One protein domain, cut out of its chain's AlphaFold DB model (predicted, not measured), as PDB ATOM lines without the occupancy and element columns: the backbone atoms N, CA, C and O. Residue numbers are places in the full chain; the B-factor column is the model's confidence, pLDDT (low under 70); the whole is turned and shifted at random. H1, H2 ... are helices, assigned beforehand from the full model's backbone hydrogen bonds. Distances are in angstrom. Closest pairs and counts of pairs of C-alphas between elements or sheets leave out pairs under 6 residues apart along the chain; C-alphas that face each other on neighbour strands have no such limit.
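This is residues 4 to 68 of the 257 residues of the protein "Pdia6 protein" of Symbiodinium natans (UniProt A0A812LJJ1). Two helices, H1 and H3, run nearly side by side with little contact between them, and H2 packs crosswise on H1. The printed part has 65 residues with three named helices, in the order H1, H2, H3, and no named strand; its class is all helix. It is compact, with a radius of gyration of the C-alphas of 12.1 A and spans of 31 by 29 by 17 A.

H1, residues 4 to 18, begins at C-alpha 4 (213.604, 210.630, 187.458) and is 21.9 A long. H3, residues 47 to 61, is 20.5 A long and ends at C-alpha 61 (232.657, 207.668, 169.146). H2, residues 28 to 39, is 16.3 A long.

H1 touches H2 with residues 8 to 12 alone; the closest C-alphas, of Ala 8 and Asp 31, are 6.1 A apart. Their lines are only just about perpendicular, at 72 degrees. H1 and H3 are close but not clearly touching, the closest C-alphas being those of His 13 and Trp 56, 8.0 A apart. They run the same way at a shallow tilt of 11 degrees. H2 and H3 are apart. Each O i to N i+4 pair is within hydrogen-bond range in H2 and H3, and 9 of 11 are in H1.

The C-alphas of His 43 and Gly 68, the two farthest apart, are 32.8 A apart. The printed part has no cut, and both links are short. The pLDDT is under 70 at residues 4 to 6, 42 and 63 to 68.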
ATOM      1  N   ALA A   4     212.304 210.223 186.918       59.66
ATOM      2  CA  ALA A   4     213.604 210.630 187.458       59.66
ATOM      3  C   ALA A   4     214.820 210.105 186.663       59.66
ATOM      4  O   ALA A   4     215.832 210.790 186.571       59.66
ATOM      5  N   HIS A   5     214.728 208.927 186.035       59.25
ATOM      6  CA  HIS A   5     215.886 208.319 185.359       59.25
ATOM      7  C   HIS A   5     216.300 209.060 184.079       59.25
ATOM      8  O   HIS A   5     217.464 209.024 183.698       59.25
ATOM      9  N   SER A   6     215.368 209.753 183.413       65.31
ATOM     10  CA  SER A   6     215.693 210.484 182.181       65.31
ATOM     11  C   SER A   6     216.477 211.768 182.458       65.31
ATOM     12  O   SER A   6     217.292 212.155 181.626       65.31
ATOM     13  N   SER A   7     216.267 212.420 183.611       78.75
ATOM     14  CA  SER A   7     216.964 213.676 183.921       78.75
ATOM     15  C   SER A   7     218.422 213.447 184.329       78.75
ATOM     16  O   SER A   7     219.282 214.251 183.985       78.75
ATOM     17  N   ALA A   8     218.730 212.340 185.012       81.88
ATOM     18  CA  ALA A   8     220.102 211.962 185.359       81.88
ATOM     19  C   ALA A   8     220.975 211.780 184.106       81.88
ATOM     20  O   ALA A   8     222.068 212.329 184.001       81.88
ATOM     21  N   VAL A   9     220.432 211.073 183.117       82.56
ATOM     22  CA  VAL A   9     221.095 210.762 181.847       82.56
ATOM     23  C   VAL A   9     221.377 212.036 181.038       82.56
ATOM     24  O   VAL A   9     222.478 212.211 180.518       82.56
ATOM     25  N   GLU A  10     220.434 212.977 181.002       86.56
ATOM     26  CA  GLU A  10     220.622 214.278 180.345       86.56
ATOM     27  C   GLU A  10     221.662 215.154 181.052       86.56
ATOM     28  O   GLU A  10     222.509 215.746 180.383       86.56
ATOM     29  N   ARG A  11     221.668 215.178 182.392       86.75
ATOM     30  CA  ARG A  11     222.682 215.902 183.176       86.75
ATOM     31  C   ARG A  11     224.094 215.388 182.901       86.75
ATOM     32  O   ARG A  11     224.999 216.192 182.689       86.75
ATOM     33  N   ILE A  12     224.276 214.066 182.864       86.31
ATOM     34  CA  ILE A  12     225.570 213.438 182.561       86.31
ATOM     35  C   ILE A  12     226.024 213.799 181.144       86.31
ATOM     36  O   ILE A  12     227.178 214.175 180.952       86.31
ATOM     37  N   HIS A  13     225.120 213.752 180.164       84.88
ATOM     38  CA  HIS A  13     225.434 214.118 178.782       84.88
ATOM     39  C   HIS A  13     225.868 215.588 178.651       84.88
ATOM     40  O   HIS A  13     226.877 215.891 178.014       84.88
ATOM     41  N   THR A  14     225.161 216.515 179.302       87.44
ATOM     42  CA  THR A  14     225.553 217.932 179.317       87.44
ATOM     43  C   THR A  14     226.900 218.147 180.010       87.44
ATOM     44  O   THR A  14     227.735 218.893 179.495       87.44
ATOM     45  N   ALA A  15     227.142 217.485 181.144       87.00
ATOM     46  CA  ALA A  15     228.419 217.577 181.852       87.00
ATOM     47  C   ALA A  15     229.587 217.054 180.998       87.00
ATOM     48  O   ALA A  15     230.651 217.673 180.954       87.00
ATOM     49  N   TYR A  16     229.365 215.962 180.261       84.69
ATOM     50  CA  TYR A  16     230.342 215.402 179.332       84.69
ATOM     51  C   TYR A  16     230.686 216.384 178.203       84.69
ATOM     52  O   TYR A  16     231.852 216.724 178.018       84.69
ATOM     53  N   ASN A  17     229.678 216.924 177.511       83.81
ATOM     54  CA  ASN A  17     229.897 217.832 176.376       83.81
ATOM     55  C   ASN A  17     230.531 219.166 176.786       83.81
ATOM     56  O   ASN A  17     231.259 219.784 176.014       83.81
ATOM     57  N   THR A  18     230.255 219.631 178.004       86.31
ATOM     58  CA  THR A  18     230.828 220.881 178.519       86.31
ATOM     59  C   THR A  18     232.208 220.693 179.150       86.31
ATOM     60  O   THR A  18     232.872 221.691 179.441       86.31
ATOM     61  N   GLY A  19     232.637 219.448 179.394       83.50
ATOM     62  CA  GLY A  19     233.852 219.135 180.150       83.50
ATOM     63  C   GLY A  19     233.817 219.642 181.598       83.50
ATOM     64  O   GLY A  19     234.859 219.742 182.246       83.50
ATOM     65  N   LYS A  20     232.636 220.017 182.102       86.38
ATOM     66  CA  LYS A  20     232.431 220.594 183.432       86.38
ATOM     67  C   LYS A  20     231.277 219.866 184.096       86.38
ATOM     68  O   LYS A  20     230.183 219.801 183.547       86.38
ATOM     69  N   TYR A  21     231.510 219.349 185.294       82.56
ATOM     70  CA  TYR A  21     230.445 218.816 186.136       82.56
ATOM     71  C   TYR A  21     230.153 219.796 187.275       82.56
ATOM     72  O   TYR A  21     231.012 220.586 187.670       82.56
ATOM     73  N   ASP A  22     228.915 219.781 187.766       82.44
ATOM     74  CA  ASP A  22     228.521 220.610 188.899       82.44
ATOM     75  C   ASP A  22     228.939 219.927 190.207       82.44
ATOM     76  O   ASP A  22     228.315 218.962 190.646       82.44
ATOM     77  N   ASN A  23     230.000 220.434 190.841       80.31
ATOM     78  CA  ASN A  23     230.496 219.918 192.122       80.31
ATOM     79  C   ASN A  23     229.495 220.109 193.277       80.31
ATOM     80  O   ASN A  23     229.736 219.588 194.367       80.31
ATOM     81  N   GLN A  24     228.420 220.882 193.086       86.25
ATOM     82  CA  GLN A  24     227.353 221.024 194.079       86.25
ATOM     83  C   GLN A  24     226.373 219.844 194.056       86.25
ATOM     84  O   GLN A  24     225.701 219.598 195.059       86.25
ATOM     85  N   ASP A  25     226.296 219.091 192.954       84.31
ATOM     86  CA  ASP A  25     225.428 217.919 192.867       84.31
ATOM     87  C   ASP A  25     226.142 216.687 193.439       84.31
ATOM     88  O   ASP A  25     226.804 215.919 192.737       84.31
ATOM     89  N   SER A  26     225.979 216.471 194.746       85.75
ATOM     90  CA  SER A  26     226.508 215.290 195.440       85.75
ATOM     91  C   SER A  26     225.968 213.969 194.882       85.75
ATOM     92  O   SER A  26     226.569 212.918 195.113       85.75
ATOM     93  N   ASN A  27     224.839 214.005 194.167       88.00
ATOM     94  CA  ASN A  27     224.226 212.824 193.572       88.00
ATOM     95  C   ASN A  27     224.774 212.520 192.178       88.00
ATOM     96  O   ASN A  27     224.593 211.399 191.711       88.00
ATOM     97  N   PHE A  28     225.497 213.447 191.538       86.88
ATOM     98  CA  PHE A  28     226.027 213.260 190.185       86.88
ATOM     99  C   PHE A  28     226.885 211.994 190.058       86.88
ATOM    100  O   PHE A  28     226.743 211.227 189.108       86.88
ATOM    101  N   PHE A  29     227.738 211.733 191.051       86.81
ATOM    102  CA  PHE A  29     228.580 210.537 191.074       86.81
ATOM    103  C   PHE A  29     227.761 209.243 191.185       86.81
ATOM    104  O   PHE A  29     228.042 208.265 190.489       86.81
ATOM    105  N   TYR A  30     226.727 209.238 192.028       90.62
ATOM    106  CA  TYR A  30     225.854 208.078 192.203       90.62
ATOM    107  C   TYR A  30     224.977 207.842 190.975       90.62
ATOM    108  O   TYR A  30     224.825 206.697 190.562       90.62
ATOM    109  N   ASP A  31     224.472 208.907 190.355       86.88
ATOM    110  CA  ASP A  31     223.723 208.845 189.101       86.88
ATOM    111  C   ASP A  31     224.598 208.306 187.960       86.88
ATOM    112  O   ASP A  31     224.143 207.478 187.172       86.88
ATOM    113  N   TYR A  32     225.872 208.709 187.900       85.25
ATOM    114  CA  TYR A  32     226.833 208.194 186.923       85.25
ATOM    115  C   TYR A  32     227.138 206.704 187.132       85.25
ATOM    116  O   TYR A  32     227.074 205.921 186.182       85.25
ATOM    117  N   LEU A  33     227.397 206.278 188.373       87.56
ATOM    118  CA  LEU A  33     227.594 204.860 188.696       87.56
ATOM    119  C   LEU A  33     226.336 204.023 188.441       87.56
ATOM    120  O   LEU A  33     226.430 202.921 187.899       87.56
ATOM    121  N   ALA A  34     225.160 204.537 188.802       86.06
ATOM    122  CA  ALA A  34     223.886 203.878 188.542       86.06
ATOM    123  C   ALA A  34     223.628 203.752 187.036       86.06
ATOM    124  O   ALA A  34     223.178 202.700 186.575       86.06
ATOM    125  N   LEU A  35     223.965 204.776 186.247       85.12
ATOM    126  CA  LEU A  35     223.883 204.709 184.792       85.12
ATOM    127  C   LEU A  35     224.809 203.620 184.232       85.12
ATOM    128  O   LEU A  35     224.353 202.768 183.475       85.12
ATOM    129  N   LEU A  36     226.072 203.572 184.660       84.75
ATOM    130  CA  LEU A  36     227.010 202.526 184.230       84.75
ATOM    131  C   LEU A  36     226.536 201.118 184.616       84.75
ATOM    132  O   LEU A  36     226.603 200.196 183.803       84.75
ATOM    133  N   GLY A  37     226.018 200.949 185.835       84.12
ATOM    134  CA  GLY A  37     225.477 199.670 186.297       84.12
ATOM    135  C   GLY A  37     224.225 199.244 185.524       84.12
ATOM    136  O   GLY A  37     224.069 198.072 185.185       84.12
ATOM    137  N   THR A  38     223.345 200.190 185.187       79.62
ATOM    138  CA  THR A  38     222.143 199.897 184.391       79.62
ATOM    139  C   THR A  38     222.463 199.623 182.926       79.62
ATOM    140  O   THR A  38     221.804 198.776 182.327       79.62
ATOM    141  N   MET A  39     223.502 200.237 182.351       77.75
ATOM    142  CA  MET A  39     223.957 199.931 180.986       77.75
ATOM    143  C   MET A  39     224.388 198.471 180.808       77.75
ATOM    144  O   MET A  39     224.257 197.927 179.714       77.75
ATOM    145  N   GLN A  40     224.859 197.817 181.873       79.88
ATOM    146  CA  GLN A  40     225.189 196.388 181.844       79.88
ATOM    147  C   GLN A  40     223.941 195.493 181.810       79.88
ATOM    148  O   GLN A  40     224.026 194.333 181.415       79.88
ATOM    149  N   ASN A  41     222.777 196.016 182.203       77.44
ATOM    150  CA  ASN A  41     221.543 195.256 182.341       77.44
ATOM    151  C   ASN A  41     220.484 195.788 181.359       77.44
ATOM    152  O   ASN A  41     219.559 196.515 181.722       77.44
ATOM    153  N   GLN A  42     220.647 195.413 180.083       67.31
ATOM    154  CA  GLN A  42     219.926 195.954 178.919       67.31
ATOM    155  C   GLN A  42     218.392 195.999 179.071       67.31
ATOM    156  O   GLN A  42     217.738 196.860 178.486       67.31
ATOM    157  N   HIS A  43     217.802 195.110 179.875       75.94
ATOM    158  CA  HIS A  43     216.350 195.010 180.062       75.94
ATOM    159  C   HIS A  43     215.714 196.167 180.854       75.94
ATOM    160  O   HIS A  43     214.489 196.278 180.873       75.94
ATOM    161  N   PHE A  44     216.507 197.025 181.502       78.06
ATOM    162  CA  PHE A  44     215.982 198.153 182.285       78.06
ATOM    163  C   PHE A  44     215.584 199.369 181.443       78.06
ATOM    164  O   PHE A  44     214.830 200.224 181.919       78.06
ATOM    165  N   PHE A  45     216.044 199.444 180.196       80.50
ATOM    166  CA  PHE A  45     215.731 200.551 179.304       80.50
ATOM    167  C   PHE A  45     214.619 200.175 178.334       80.50
ATOM    168  O   PHE A  45     214.613 199.100 177.732       80.50
ATOM    169  N   SER A  46     213.677 201.096 178.137       86.62
ATOM    170  CA  SER A  46     212.791 200.994 176.980       86.62
ATOM    171  C   SER A  46     213.610 201.123 175.695       86.62
ATOM    172  O   SER A  46     214.617 201.830 175.664       86.62
ATOM    173  N   GLN A  47     213.146 200.506 174.609       84.19
ATOM    174  CA  GLN A  47     213.841 200.550 173.320       84.19
ATOM    175  C   GLN A  47     214.175 201.988 172.876       84.19
ATOM    176  O   GLN A  47     215.290 202.256 172.444       84.19
ATOM    177  N   LYS A  48     213.260 202.941 173.103       88.31
ATOM    178  CA  LYS A  48     213.479 204.369 172.812       88.31
ATOM    179  C   LYS A  48     214.603 204.994 173.645       88.31
ATOM    180  O   LYS A  48     215.334 205.845 173.153       88.31
ATOM    181  N   GLN A  49     214.727 204.606 174.915       82.44
ATOM    182  CA  GLN A  49     215.809 205.082 175.779       82.44
ATOM    183  C   GLN A  49     217.147 204.484 175.349       82.44
ATOM    184  O   GLN A  49     218.125 205.222 175.274       82.44
ATOM    185  N   THR A  50     217.171 203.195 174.999       84.75
ATOM    186  CA  THR A  50     218.360 202.520 174.464       84.75
ATOM    187  C   THR A  50     218.835 203.176 173.172       84.75
ATOM    188  O   THR A  50     220.014 203.484 173.046       84.75
ATOM    189  N   GLU A  51     217.928 203.463 172.235       87.88
ATOM    190  CA  GLU A  51     218.250 204.156 170.980       87.88
ATOM    191  C   GLU A  51     218.812 205.564 171.225       87.88
ATOM    192  O   GLU A  51     219.823 205.927 170.627       87.88
ATOM    193  N   LYS A  52     218.219 206.338 172.147       86.56
ATOM    194  CA  LYS A  52     218.725 207.670 172.529       86.56
ATOM    195  C   LYS A  52     220.140 207.586 173.110       86.56
ATOM    196  O   LYS A  52     221.009 208.360 172.724       86.56
ATOM    197  N   MET A  53     220.380 206.617 173.991       82.94
ATOM    198  CA  MET A  53     221.688 206.388 174.602       82.94
ATOM    199  C   MET A  53     222.748 205.938 173.588       82.94
ATOM    200  O   MET A  53     223.866 206.449 173.599       82.94
ATOM    201  N   LEU A  54     222.398 205.012 172.690       85.06
ATOM    202  CA  LEU A  54     223.278 204.570 171.606       85.06
ATOM    203  C   LEU A  54     223.584 205.708 170.628       85.06
ATOM    204  O   LEU A  54     224.710 205.798 170.151       85.06
ATOM    205  N   GLY A  55     222.616 206.589 170.364       87.19
ATOM    206  CA  GLY A  55     222.819 207.794 169.561       87.19
ATOM    207  C   GLY A  55     223.889 208.710 170.151       87.19
ATOM    208  O   GLY A  55     224.785 209.134 169.429       87.19
ATOM    209  N   TRP A  56     223.856 208.941 171.464       84.56
ATOM    210  CA  TRP A  56     224.874 209.744 172.146       84.56
ATOM    211  C   TRP A  56     226.246 209.079 172.153       84.56
ATOM    212  O   TRP A  56     227.241 209.732 171.864       84.56
ATOM    213  N   ILE A  57     226.316 207.772 172.429       82.00
ATOM    214  CA  ILE A  57     227.587 207.033 172.346       82.00
ATOM    215  C   ILE A  57     228.153 207.133 170.931       82.00
ATOM    216  O   ILE A  57     229.344 207.368 170.771       82.00
ATOM    217  N   LYS A  58     227.305 206.993 169.909       84.50
ATOM    218  CA  LYS A  58     227.712 207.146 168.517       84.50
ATOM    219  C   LYS A  58     228.240 208.553 168.234       84.50
ATOM    220  O   LYS A  58     229.295 208.668 167.632       84.50
ATOM    221  N   GLU A  59     227.575 209.602 168.716       83.56
ATOM    222  CA  GLU A  59     228.067 210.985 168.613       83.56
ATOM    223  C   GLU A  59     229.462 211.159 169.231       83.56
ATOM    224  O   GLU A  59     230.320 211.820 168.644       83.56
ATOM    225  N   VAL A  60     229.699 210.539 170.390       78.81
ATOM    226  CA  VAL A  60     230.995 210.575 171.078       78.81
ATOM    227  C   VAL A  60     232.063 209.771 170.329       78.81
ATOM    228  O   VAL A  60     233.191 210.237 170.192       78.81
ATOM    229  N   VAL A  61     231.726 208.575 169.840       77.94
ATOM    230  CA  VAL A  61     232.657 207.668 169.146       77.94
ATOM    231  C   VAL A  61     233.018 208.184 167.756       77.94
ATOM    232  O   VAL A  61     234.184 208.141 167.375       77.94
ATOM    233  N   ASP A  62     232.042 208.712 167.020       79.88
ATOM    234  CA  ASP A  62     232.254 209.278 165.686       79.88
ATOM    235  C   ASP A  62     232.942 210.658 165.757       79.88
ATOM    236  O   ASP A  62     233.264 211.245 164.725       79.88
ATOM    237  N   GLY A  63     233.154 211.202 166.965       67.56
ATOM    238  CA  GLY A  63     233.773 212.511 167.183       67.56
ATOM    239  C   GLY A  63     232.956 213.682 166.628       67.56
ATOM    240  O   GLY A  63     233.441 214.811 166.609       67.56
ATOM    241  N   SER A  64     231.724 213.438 166.163       61.78
ATOM    242  CA  SER A  64     230.840 214.477 165.622       61.78
ATOM    243  C   SER A  64     230.082 215.218 166.717       61.78
ATOM    244  O   SER A  64     229.615 216.337 166.506       61.78
ATOM    245  N   GLY A  65     229.920 214.588 167.879       55.28
ATOM    246  CA  GLY A  65     229.243 215.165 169.023       55.28
ATOM    247  C   GLY A  65     230.175 216.107 169.751       55.28
ATOM    248  O   GLY A  65     230.789 215.668 170.708       55.28
ATOM    249  N   MET A  66     230.289 217.345 169.255       51.78
ATOM    250  CA  MET A  66     230.634 218.604 169.944       51.78
ATOM    251  C   MET A  66     231.565 218.533 171.175       51.78
ATOM    252  O   MET A  66     231.474 219.373 172.070       51.78
ATOM    253  N   LEU A  67     232.463 217.554 171.228       53.31
ATOM    254  CA  LEU A  67     233.577 217.452 172.149       53.31
ATOM    255  C   LEU A  67     234.447 218.590 171.685       53.31
ATOM    256  O   LEU A  67     234.963 218.523 170.571       53.31
ATOM    257  N   GLY A  68     234.357 219.688 172.440       49.03
ATOM    258  CA  GLY A  68     234.571 221.030 171.935       49.03
ATOM    259  C   GLY A  68     235.696 221.085 170.920       49.03
ATOM    260  O   GLY A  68     236.740 220.461 171.106       49.03
TER     261      GLY A  68